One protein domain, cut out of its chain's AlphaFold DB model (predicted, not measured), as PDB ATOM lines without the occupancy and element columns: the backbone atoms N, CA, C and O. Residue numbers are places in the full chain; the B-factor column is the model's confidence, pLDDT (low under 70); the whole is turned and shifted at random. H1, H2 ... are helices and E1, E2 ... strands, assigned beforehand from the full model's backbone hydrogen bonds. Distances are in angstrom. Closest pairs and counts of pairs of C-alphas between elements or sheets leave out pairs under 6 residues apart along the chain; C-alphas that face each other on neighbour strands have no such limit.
ATOM      1  N   ALA A 427      -8.984  17.508  18.049       64.22
ATOM      2  CA  ALA A 427      -8.053  16.808  17.179       64.22
ATOM      3  C   ALA A 427      -6.900  17.695  16.726       64.22
ATOM      4  O   ALA A 427      -7.096  18.890  16.479       64.22
ATOM      5  N   ASP A 428      -5.722  17.088  16.576       84.53
ATOM      6  CA  ASP A 428      -4.552  17.774  16.048       84.53
ATOM      7  C   ASP A 428      -4.885  18.375  14.670       84.53
ATOM      8  O   ASP A 428      -5.526  17.721  13.842       84.53
ATOM      9  N   PRO A 429      -4.451  19.615  14.377       83.43
ATOM     10  CA  PRO A 429      -4.786  20.291  13.120       83.43
ATOM     11  C   PRO A 429      -4.332  19.499  11.884       83.43
ATOM     12  O   PRO A 429      -4.930  19.620  10.817       83.43
ATOM     13  N   ILE A 430      -3.300  18.664  12.041       83.36
ATOM     14  CA  ILE A 430      -2.797  17.755  11.007       83.36
ATOM     15  C   ILE A 430      -3.812  16.638  10.730       83.36
ATOM     16  O   ILE A 430      -4.159  16.422   9.574       83.36
ATOM     17  N   GLU A 431      -4.348  15.987  11.768       87.89
ATOM     18  CA  GLU A 431      -5.352  14.922  11.616       87.89
ATOM     19  C   GLU A 431      -6.637  15.459  10.966       87.89
ATOM     20  O   GLU A 431      -7.224  14.814  10.098       87.89
ATOM     21  N   GLN A 432      -7.051  16.683  11.316       87.55
ATOM     22  CA  GLN A 432      -8.201  17.333  10.675       87.55
ATOM     23  C   GLN A 432      -7.963  17.578   9.180       87.55
ATOM     24  O   GLN A 432      -8.861  17.367   8.361       87.55
ATOM     25  N   GLN A 433      -6.754  18.012   8.813       88.12
ATOM     26  CA  GLN A 433      -6.388  18.239   7.420       88.12
ATOM     27  C   GLN A 433      -6.332  16.926   6.627       88.12
ATOM     28  O   GLN A 433      -6.797  16.896   5.488       88.12
ATOM     29  N   GLU A 434      -5.832  15.839   7.216       90.51
ATOM     30  CA  GLU A 434      -5.831  14.509   6.592       90.51
ATOM     31  C   GLU A 434      -7.254  14.000   6.329       90.51
ATOM     32  O   GLU A 434      -7.555  13.561   5.217       90.51
ATOM     33  N   VAL A 435      -8.164  14.140   7.299       90.84
ATOM     34  CA  VAL A 435      -9.564  13.715   7.131       90.84
ATOM     35  C   VAL A 435     -10.288  14.553   6.079       90.84
ATOM     36  O   VAL A 435     -10.992  14.001   5.231       90.84
ATOM     37  N   LEU A 436     -10.085  15.873   6.062       91.57
ATOM     38  CA  LEU A 436     -10.645  16.727   5.011       91.57
ATOM     39  C   LEU A 436     -10.071  16.376   3.624       91.57
ATOM     40  O   LEU A 436     -10.801  16.437   2.635       91.57
ATOM     41  N   LEU A 437      -8.797  15.974   3.539       93.02
ATOM     42  CA  LEU A 437      -8.179  15.540   2.283       93.02
ATOM     43  C   LEU A 437      -8.804  14.231   1.798       93.02
ATOM     44  O   LEU A 437      -9.145  14.113   0.623       93.02
ATOM     45  N   MET A 438      -9.002  13.268   2.698       93.60
ATOM     46  CA  MET A 438      -9.682  12.010   2.389       93.60
ATOM     47  C   MET A 438     -11.124  12.228   1.924       93.60
ATOM     48  O   MET A 438     -11.539  11.622   0.936       93.60
ATOM     49  N   LEU A 439     -11.871  13.130   2.570       93.69
ATOM     50  CA  LEU A 439     -13.216  13.521   2.133       93.69
ATOM     51  C   LEU A 439     -13.199  14.144   0.730       93.69
ATOM     52  O   LEU A 439     -14.004  13.760  -0.122       93.69
ATOM     53  N   TYR A 440     -12.249  15.043   0.458       93.85
ATOM     54  CA  TYR A 440     -12.089  15.654  -0.862       93.85
ATOM     55  C   TYR A 440     -11.747  14.617  -1.945       93.85
ATOM     56  O   TYR A 440     -12.332  14.637  -3.031       93.85
ATOM     57  N   LEU A 441     -10.843  13.676  -1.651       94.10
ATOM     58  CA  LEU A 441     -10.511  12.575  -2.560       94.10
ATOM     59  C   LEU A 441     -11.723  11.672  -2.807       94.10
ATOM     60  O   LEU A 441     -11.953  11.289  -3.951       94.10
ATOM     61  N   LYS A 442     -12.519  11.375  -1.768       94.12
ATOM     62  CA  LYS A 442     -13.732  10.545  -1.863       94.12
ATOM     63  C   LYS A 442     -14.769  11.200  -2.773       94.12
ATOM     64  O   LYS A 442     -15.367  10.522  -3.605       94.12
ATOM     65  N   GLN A 443     -14.939  12.516  -2.650       92.81
ATOM     66  CA  GLN A 443     -15.865  13.299  -3.467       92.81
ATOM     67  C   GLN A 443     -15.452  13.373  -4.949       92.81
ATOM     68  O   GLN A 443     -16.327  13.449  -5.806       92.81
ATOM     69  N   ASN A 444     -14.149  13.325  -5.256       93.99
ATOM     70  CA  ASN A 444     -13.595  13.520  -6.605       93.99
ATOM     71  C   ASN A 444     -12.873  12.264  -7.140       93.99
ATOM     72  O   ASN A 444     -11.885  12.362  -7.874       93.99
ATOM     73  N   LEU A 445     -13.326  11.067  -6.746       93.04
ATOM     74  CA  LEU A 445     -12.679   9.791  -7.089       93.04
ATOM     75  C   LEU A 445     -12.544   9.557  -8.603       93.04
ATOM     76  O   LEU A 445     -11.573   8.939  -9.045       93.04
ATOM     77  N   ASP A 446     -13.500  10.037  -9.398       93.20
ATOM     78  CA  ASP A 446     -13.497   9.966 -10.863       93.20
ATOM     79  C   ASP A 446     -12.341  10.773 -11.465       93.20
ATOM     80  O   ASP A 446     -11.600  10.260 -12.305       93.20
ATOM     81  N   ILE A 447     -12.132  11.995 -10.973       92.48
ATOM     82  CA  ILE A 447     -11.041  12.878 -11.390       92.48
ATOM     83  C   ILE A 447      -9.698  12.283 -10.967       92.48
ATOM     84  O   ILE A 447      -8.781  12.190 -11.780       92.48
ATOM     85  N   VAL A 448      -9.582  11.824  -9.716       91.96
ATOM     86  CA  VAL A 448      -8.333  11.249  -9.187       91.96
ATOM     87  C   VAL A 448      -7.916  10.013  -9.996       91.96
ATOM     88  O   VAL A 448      -6.750   9.891 -10.383       91.96
ATOM     89  N   ARG A 449      -8.872   9.138 -10.338       91.42
ATOM     90  CA  ARG A 449      -8.627   7.988 -11.225       91.42
ATOM     91  C   ARG A 449      -8.336   8.414 -12.665       91.42
ATOM     92  O   ARG A 449      -7.458   7.824 -13.291       91.42
ATOM     93  N   GLY A 450      -9.018   9.441 -13.174       93.25
ATOM     94  CA  GLY A 450      -8.776  10.016 -14.501       93.25
ATOM     95  C   GLY A 450      -7.367  10.596 -14.666       93.25
ATOM     96  O   GLY A 450      -6.794  10.517 -15.750       93.25
ATOM     97  N   LEU A 451      -6.769  11.089 -13.578       94.06
ATOM     98  CA  LEU A 451      -5.380  11.561 -13.525       94.06
ATOM     99  C   LEU A 451      -4.345  10.425 -13.412       94.06
ATOM    100  O   LEU A 451      -3.143  10.691 -13.396       94.06
ATOM    101  N   GLY A 452      -4.779   9.163 -13.318       93.09
ATOM    102  CA  GLY A 452      -3.892   8.008 -13.147       93.09
ATOM    103  C   GLY A 452      -3.300   7.874 -11.740       93.09
ATOM    104  O   GLY A 452      -2.332   7.136 -11.551       93.09
ATOM    105  N   ILE A 453      -3.856   8.573 -10.743       93.13
ATOM    106  CA  ILE A 453      -3.405   8.477  -9.351       93.13
ATOM    107  C   ILE A 453      -4.008   7.212  -8.732       93.13
ATOM    108  O   ILE A 453      -5.221   7.096  -8.551       93.13
ATOM    109  N   HIS A 454      -3.149   6.248  -8.401       93.16
ATOM    110  CA  HIS A 454      -3.554   4.997  -7.768       93.16
ATOM    111  C   HIS A 454      -3.647   5.159  -6.241       93.16
ATOM    112  O   HIS A 454      -2.630   5.341  -5.571       93.16
ATOM    113  N   ILE A 455      -4.857   5.054  -5.688       93.15
ATOM    114  CA  ILE A 455      -5.109   5.079  -4.239       93.15
ATOM    115  C   ILE A 455      -4.963   3.647  -3.681       93.15
ATOM    116  O   ILE A 455      -5.634   2.748  -4.191       93.15
ATOM    117  N   PRO A 456      -4.107   3.399  -2.668       95.50
ATOM    118  CA  PRO A 456      -3.987   2.087  -2.025       95.50
ATOM    119  C   PRO A 456      -5.323   1.562  -1.478       95.50
ATOM    120  O   PRO A 456      -6.139   2.337  -0.985       95.50
ATOM    121  N   HIS A 457      -5.530   0.240  -1.522       92.91
ATOM    122  CA  HIS A 457      -6.776  -0.394  -1.068       92.91
ATOM    123  C   HIS A 457      -7.104  -0.122   0.406       92.91
ATOM    124  O   HIS A 457      -8.271   0.092   0.721       92.91
ATOM    125  N   ASP A 458      -6.096  -0.072   1.279       93.96
ATOM    126  CA  ASP A 458      -6.293   0.223   2.703       93.96
ATOM    127  C   ASP A 458      -6.875   1.632   2.901       93.96
ATOM    128  O   ASP A 458      -7.826   1.820   3.651       93.96
ATOM    129  N   LEU A 459      -6.382   2.610   2.130       93.27
ATOM    130  CA  LEU A 459      -6.878   3.985   2.171       93.27
ATOM    131  C   LEU A 459      -8.280   4.106   1.560       93.27
ATOM    132  O   LEU A 459      -9.086   4.889   2.046       93.27
ATOM    133  N   LEU A 460      -8.602   3.322   0.523       94.00
ATOM    134  CA  LEU A 460      -9.969   3.266  -0.013       94.00
ATOM    135  C   LEU A 460     -10.964   2.747   1.034       94.00
ATOM    136  O   LEU A 460     -12.044   3.315   1.153       94.00
ATOM    137  N   ALA A 461     -10.587   1.728   1.812       93.27
ATOM    138  CA  ALA A 461     -11.420   1.224   2.900       93.27
ATOM    139  C   ALA A 461     -11.631   2.292   3.989       93.27
ATOM    140  O   ALA A 461     -12.764   2.546   4.385       93.27
ATOM    141  N   GLU A 462     -10.566   2.989   4.398       92.39
ATOM    142  CA  GLU A 462     -10.672   4.096   5.360       92.39
ATOM    143  C   GLU A 462     -11.518   5.266   4.828       92.39
ATOM    144  O   GLU A 462     -12.266   5.894   5.577       92.39
ATOM    145  N   MET A 463     -11.424   5.567   3.531       92.85
ATOM    146  CA  MET A 463     -12.256   6.583   2.889       92.85
ATOM    147  C   MET A 463     -13.725   6.160   2.858       92.85
ATOM    148  O   MET A 463     -14.588   7.006   3.090       92.85
ATOM    149  N   ASP A 464     -14.036   4.893   2.589       91.67
ATOM    150  CA  ASP A 464     -15.412   4.389   2.531       91.67
ATOM    151  C   ASP A 464     -16.140   4.519   3.879       91.67
ATOM    152  O   ASP A 464     -17.311   4.913   3.879       91.67
ATOM    153  N   ASP A 465     -15.424   4.359   4.996       91.38
ATOM    154  CA  ASP A 465     -15.950   4.514   6.363       91.38
ATOM    155  C   ASP A 465     -16.276   5.973   6.751       91.38
ATOM    156  O   ASP A 465     -17.068   6.222   7.665       91.38
ATOM    157  N   LEU A 466     -15.713   6.969   6.053       89.28
ATOM    158  CA  LEU A 466     -16.005   8.380   6.324       89.28
ATOM    159  C   LEU A 466     -17.430   8.766   5.899       89.28
ATOM    160  O   LEU A 466     -17.829   8.577   4.743       89.28
ATOM    161  N   GLN A 467     -18.179   9.417   6.791       86.94
ATOM    162  CA  GLN A 467     -19.451  10.045   6.426       86.94
ATOM    163  C   GLN A 467     -19.215  11.118   5.358       86.94
ATOM    164  O   GLN A 467     -18.318  11.948   5.494       86.94
ATOM    165  N   ILE A 468     -20.009  11.097   4.286       81.69
ATOM    166  CA  ILE A 468     -19.846  12.026   3.164       81.69
ATOM    167  C   ILE A 468     -20.173  13.446   3.643       81.69
ATOM    168  O   ILE A 468     -21.333  13.812   3.812       81.69
ATOM    169  N   LEU A 469     -19.124  14.239   3.834       85.64
ATOM    170  CA  LEU A 469     -19.159  15.680   4.046       85.64
ATOM    171  C   LEU A 469     -18.556  16.335   2.799       85.64
ATOM    172  O   LEU A 469     -17.425  15.993   2.443       85.64
ATOM    173  N   PRO A 470     -19.274  17.239   2.109       84.92
ATOM    174  CA  PRO A 470     -18.714  17.908   0.948       84.92
ATOM    175  C   PRO A 470     -17.566  18.823   1.378       84.92
ATOM    176  O   PRO A 470     -17.669  19.542   2.372       84.92
ATOM    177  N   VAL A 471     -16.467  18.800   0.629       88.35
ATOM    178  CA  VAL A 471     -15.272  19.607   0.893       88.35
ATOM    179  C   VAL A 471     -14.922  20.396  -0.361       88.35
ATOM    180  O   VAL A 471     -14.832  19.843  -1.455       88.35
ATOM    181  N   GLU A 472     -14.699  21.700  -0.204       86.34
ATOM    182  CA  GLU A 472     -14.237  22.582  -1.277       86.34
ATOM    183  C   GLU A 472     -12.765  22.950  -1.110       86.34
ATOM    184  O   GLU A 472     -12.308  23.242  -0.001       86.34
ATOM    185  N   LEU A 473     -12.043  23.029  -2.231       86.93
ATOM    186  CA  LEU A 473     -10.754  23.712  -2.296       86.93
ATOM    187  C   LEU A 473     -10.978  25.195  -2.571       86.93
ATOM    188  O   LEU A 473     -11.583  25.563  -3.580       86.93
ATOM    189  N   ARG A 474     -10.445  26.053  -1.700       85.75
ATOM    190  CA  ARG A 474     -10.397  27.500  -1.923       85.75
ATOM    191  C   ARG A 474      -8.957  27.967  -2.035       85.75
ATOM    192  O   ARG A 474      -8.116  27.612  -1.212       85.75
ATOM    193  N   ILE A 475      -8.693  28.780  -3.050       79.68
ATOM    194  CA  ILE A 475      -7.441  29.519  -3.169       79.68
ATOM    195  C   ILE A 475      -7.564  30.761  -2.283       79.68
ATOM    196  O   ILE A 475      -8.423  31.610  -2.515       79.68
ATOM    197  N   CYS A 476      -6.725  30.855  -1.259       71.55
ATOM    198  CA  CYS A 476      -6.567  32.055  -0.453       71.55
ATOM    199  C   CYS A 476      -5.476  32.923  -1.088       71.55
ATOM    200  O   CYS A 476      -4.314  32.523  -1.142       71.55
ATOM    201  N   ASP A 477      -5.858  34.112  -1.560       68.29
ATOM    202  CA  ASP A 477      -4.914  35.124  -2.053       68.29
ATOM    203  C   ASP A 477      -4.192  35.863  -0.903       68.29
ATOM    204  O   ASP A 477      -3.243  36.604  -1.147       68.29
ATOM    205  N   GLU A 478      -4.605  35.656   0.355       60.76
ATOM    206  CA  GLU A 478      -3.923  36.215   1.524       60.76
ATOM    207  C   GLU A 478      -2.855  35.250   2.054       60.76
ATOM    208  O   GLU A 478      -3.153  34.117   2.440       60.76
ATOM    209  N   GLU A 479      -1.604  35.721   2.102       57.93
ATOM    210  CA  GLU A 479      -0.511  35.063   2.820       57.93
ATOM    211  C   GLU A 479      -0.969  34.816   4.272       57.93
ATOM    212  O   GLU A 479      -1.318  35.775   4.975       57.93
TER     213      GLU A 479
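Overview. This is residues 427 to 479 of the 563 residues of an uncharacterized protein of Caenorhabditis elegans (UniProt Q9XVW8). One helix, H1, runs through a small body: H3 packs crosswise on one side of its later part, H2 makes a corner at its end, and the chain then wraps past H1 from H3 to E1, a single strand that begins beside H1 on the side away from H3. Both ends stick out of this body, residues 427 to 434 with the early part of H1, and residues 474 to 479 with the last residues of E1. The printed part has 53 residues with three named helices and one named strand, in the order H1, H2, H3, E1, and is mostly helix; E1 pairs with no named strand. The whole is only just loose, close to compact, with a radius of gyration of the C-alphas of 12.4 A, and spans 36 by 28 by 17 A.

Along the chain. The longest helix, H1, has residues 429 to 443 and measures 21.1 A from first to last C-alpha; it begins at C-alpha 429 at (-4.786, 20.291, 13.120). H2 has residues 445 to 450. H3 has residues 457 to 465 and measures 12.8 A, with C-alpha 457 at (-6.776, -0.394, -1.068). E1 has residues 471 to 476 and measures 15.2 A, ending at C-alpha 476 at (-6.567, 32.055, -0.453).

Arrangement. H1 touches H3 with residues 438 to 442 alone. Their closest C-alphas are those of Met 438 and Met 463, 6.0 A apart, and their lines are about perpendicular at 88 degrees. H1 and H2 are close but not clearly touching, with the C-alphas of Leu 441 and Val 448 closest at 7.1 A; at 71 degrees their lines are only just about perpendicular. The closest C-alphas of H1 and E1 are those of Tyr 440 and Val 471, 5.4 A apart. H2 is apart from H3 and from E1, and H3 is apart from E1. In H1, H2 and H3 every O i to N i+4 pair is within hydrogen-bond range.

Size, cuts and confidence. The two C-alphas farthest apart are those of His 457 and Glu 478, at 36.8 A. Without the two stretches that stand free, the body has 39 residues and spans 24 by 23 by 12 A. The links from H1 to H2 and from H3 to E1 are tight, and the link from H2 to H3 is short. The printed part has no cut. The mean pLDDT of the printed part is 88.1, and residue 427 and residues 477 to 479 are under 70.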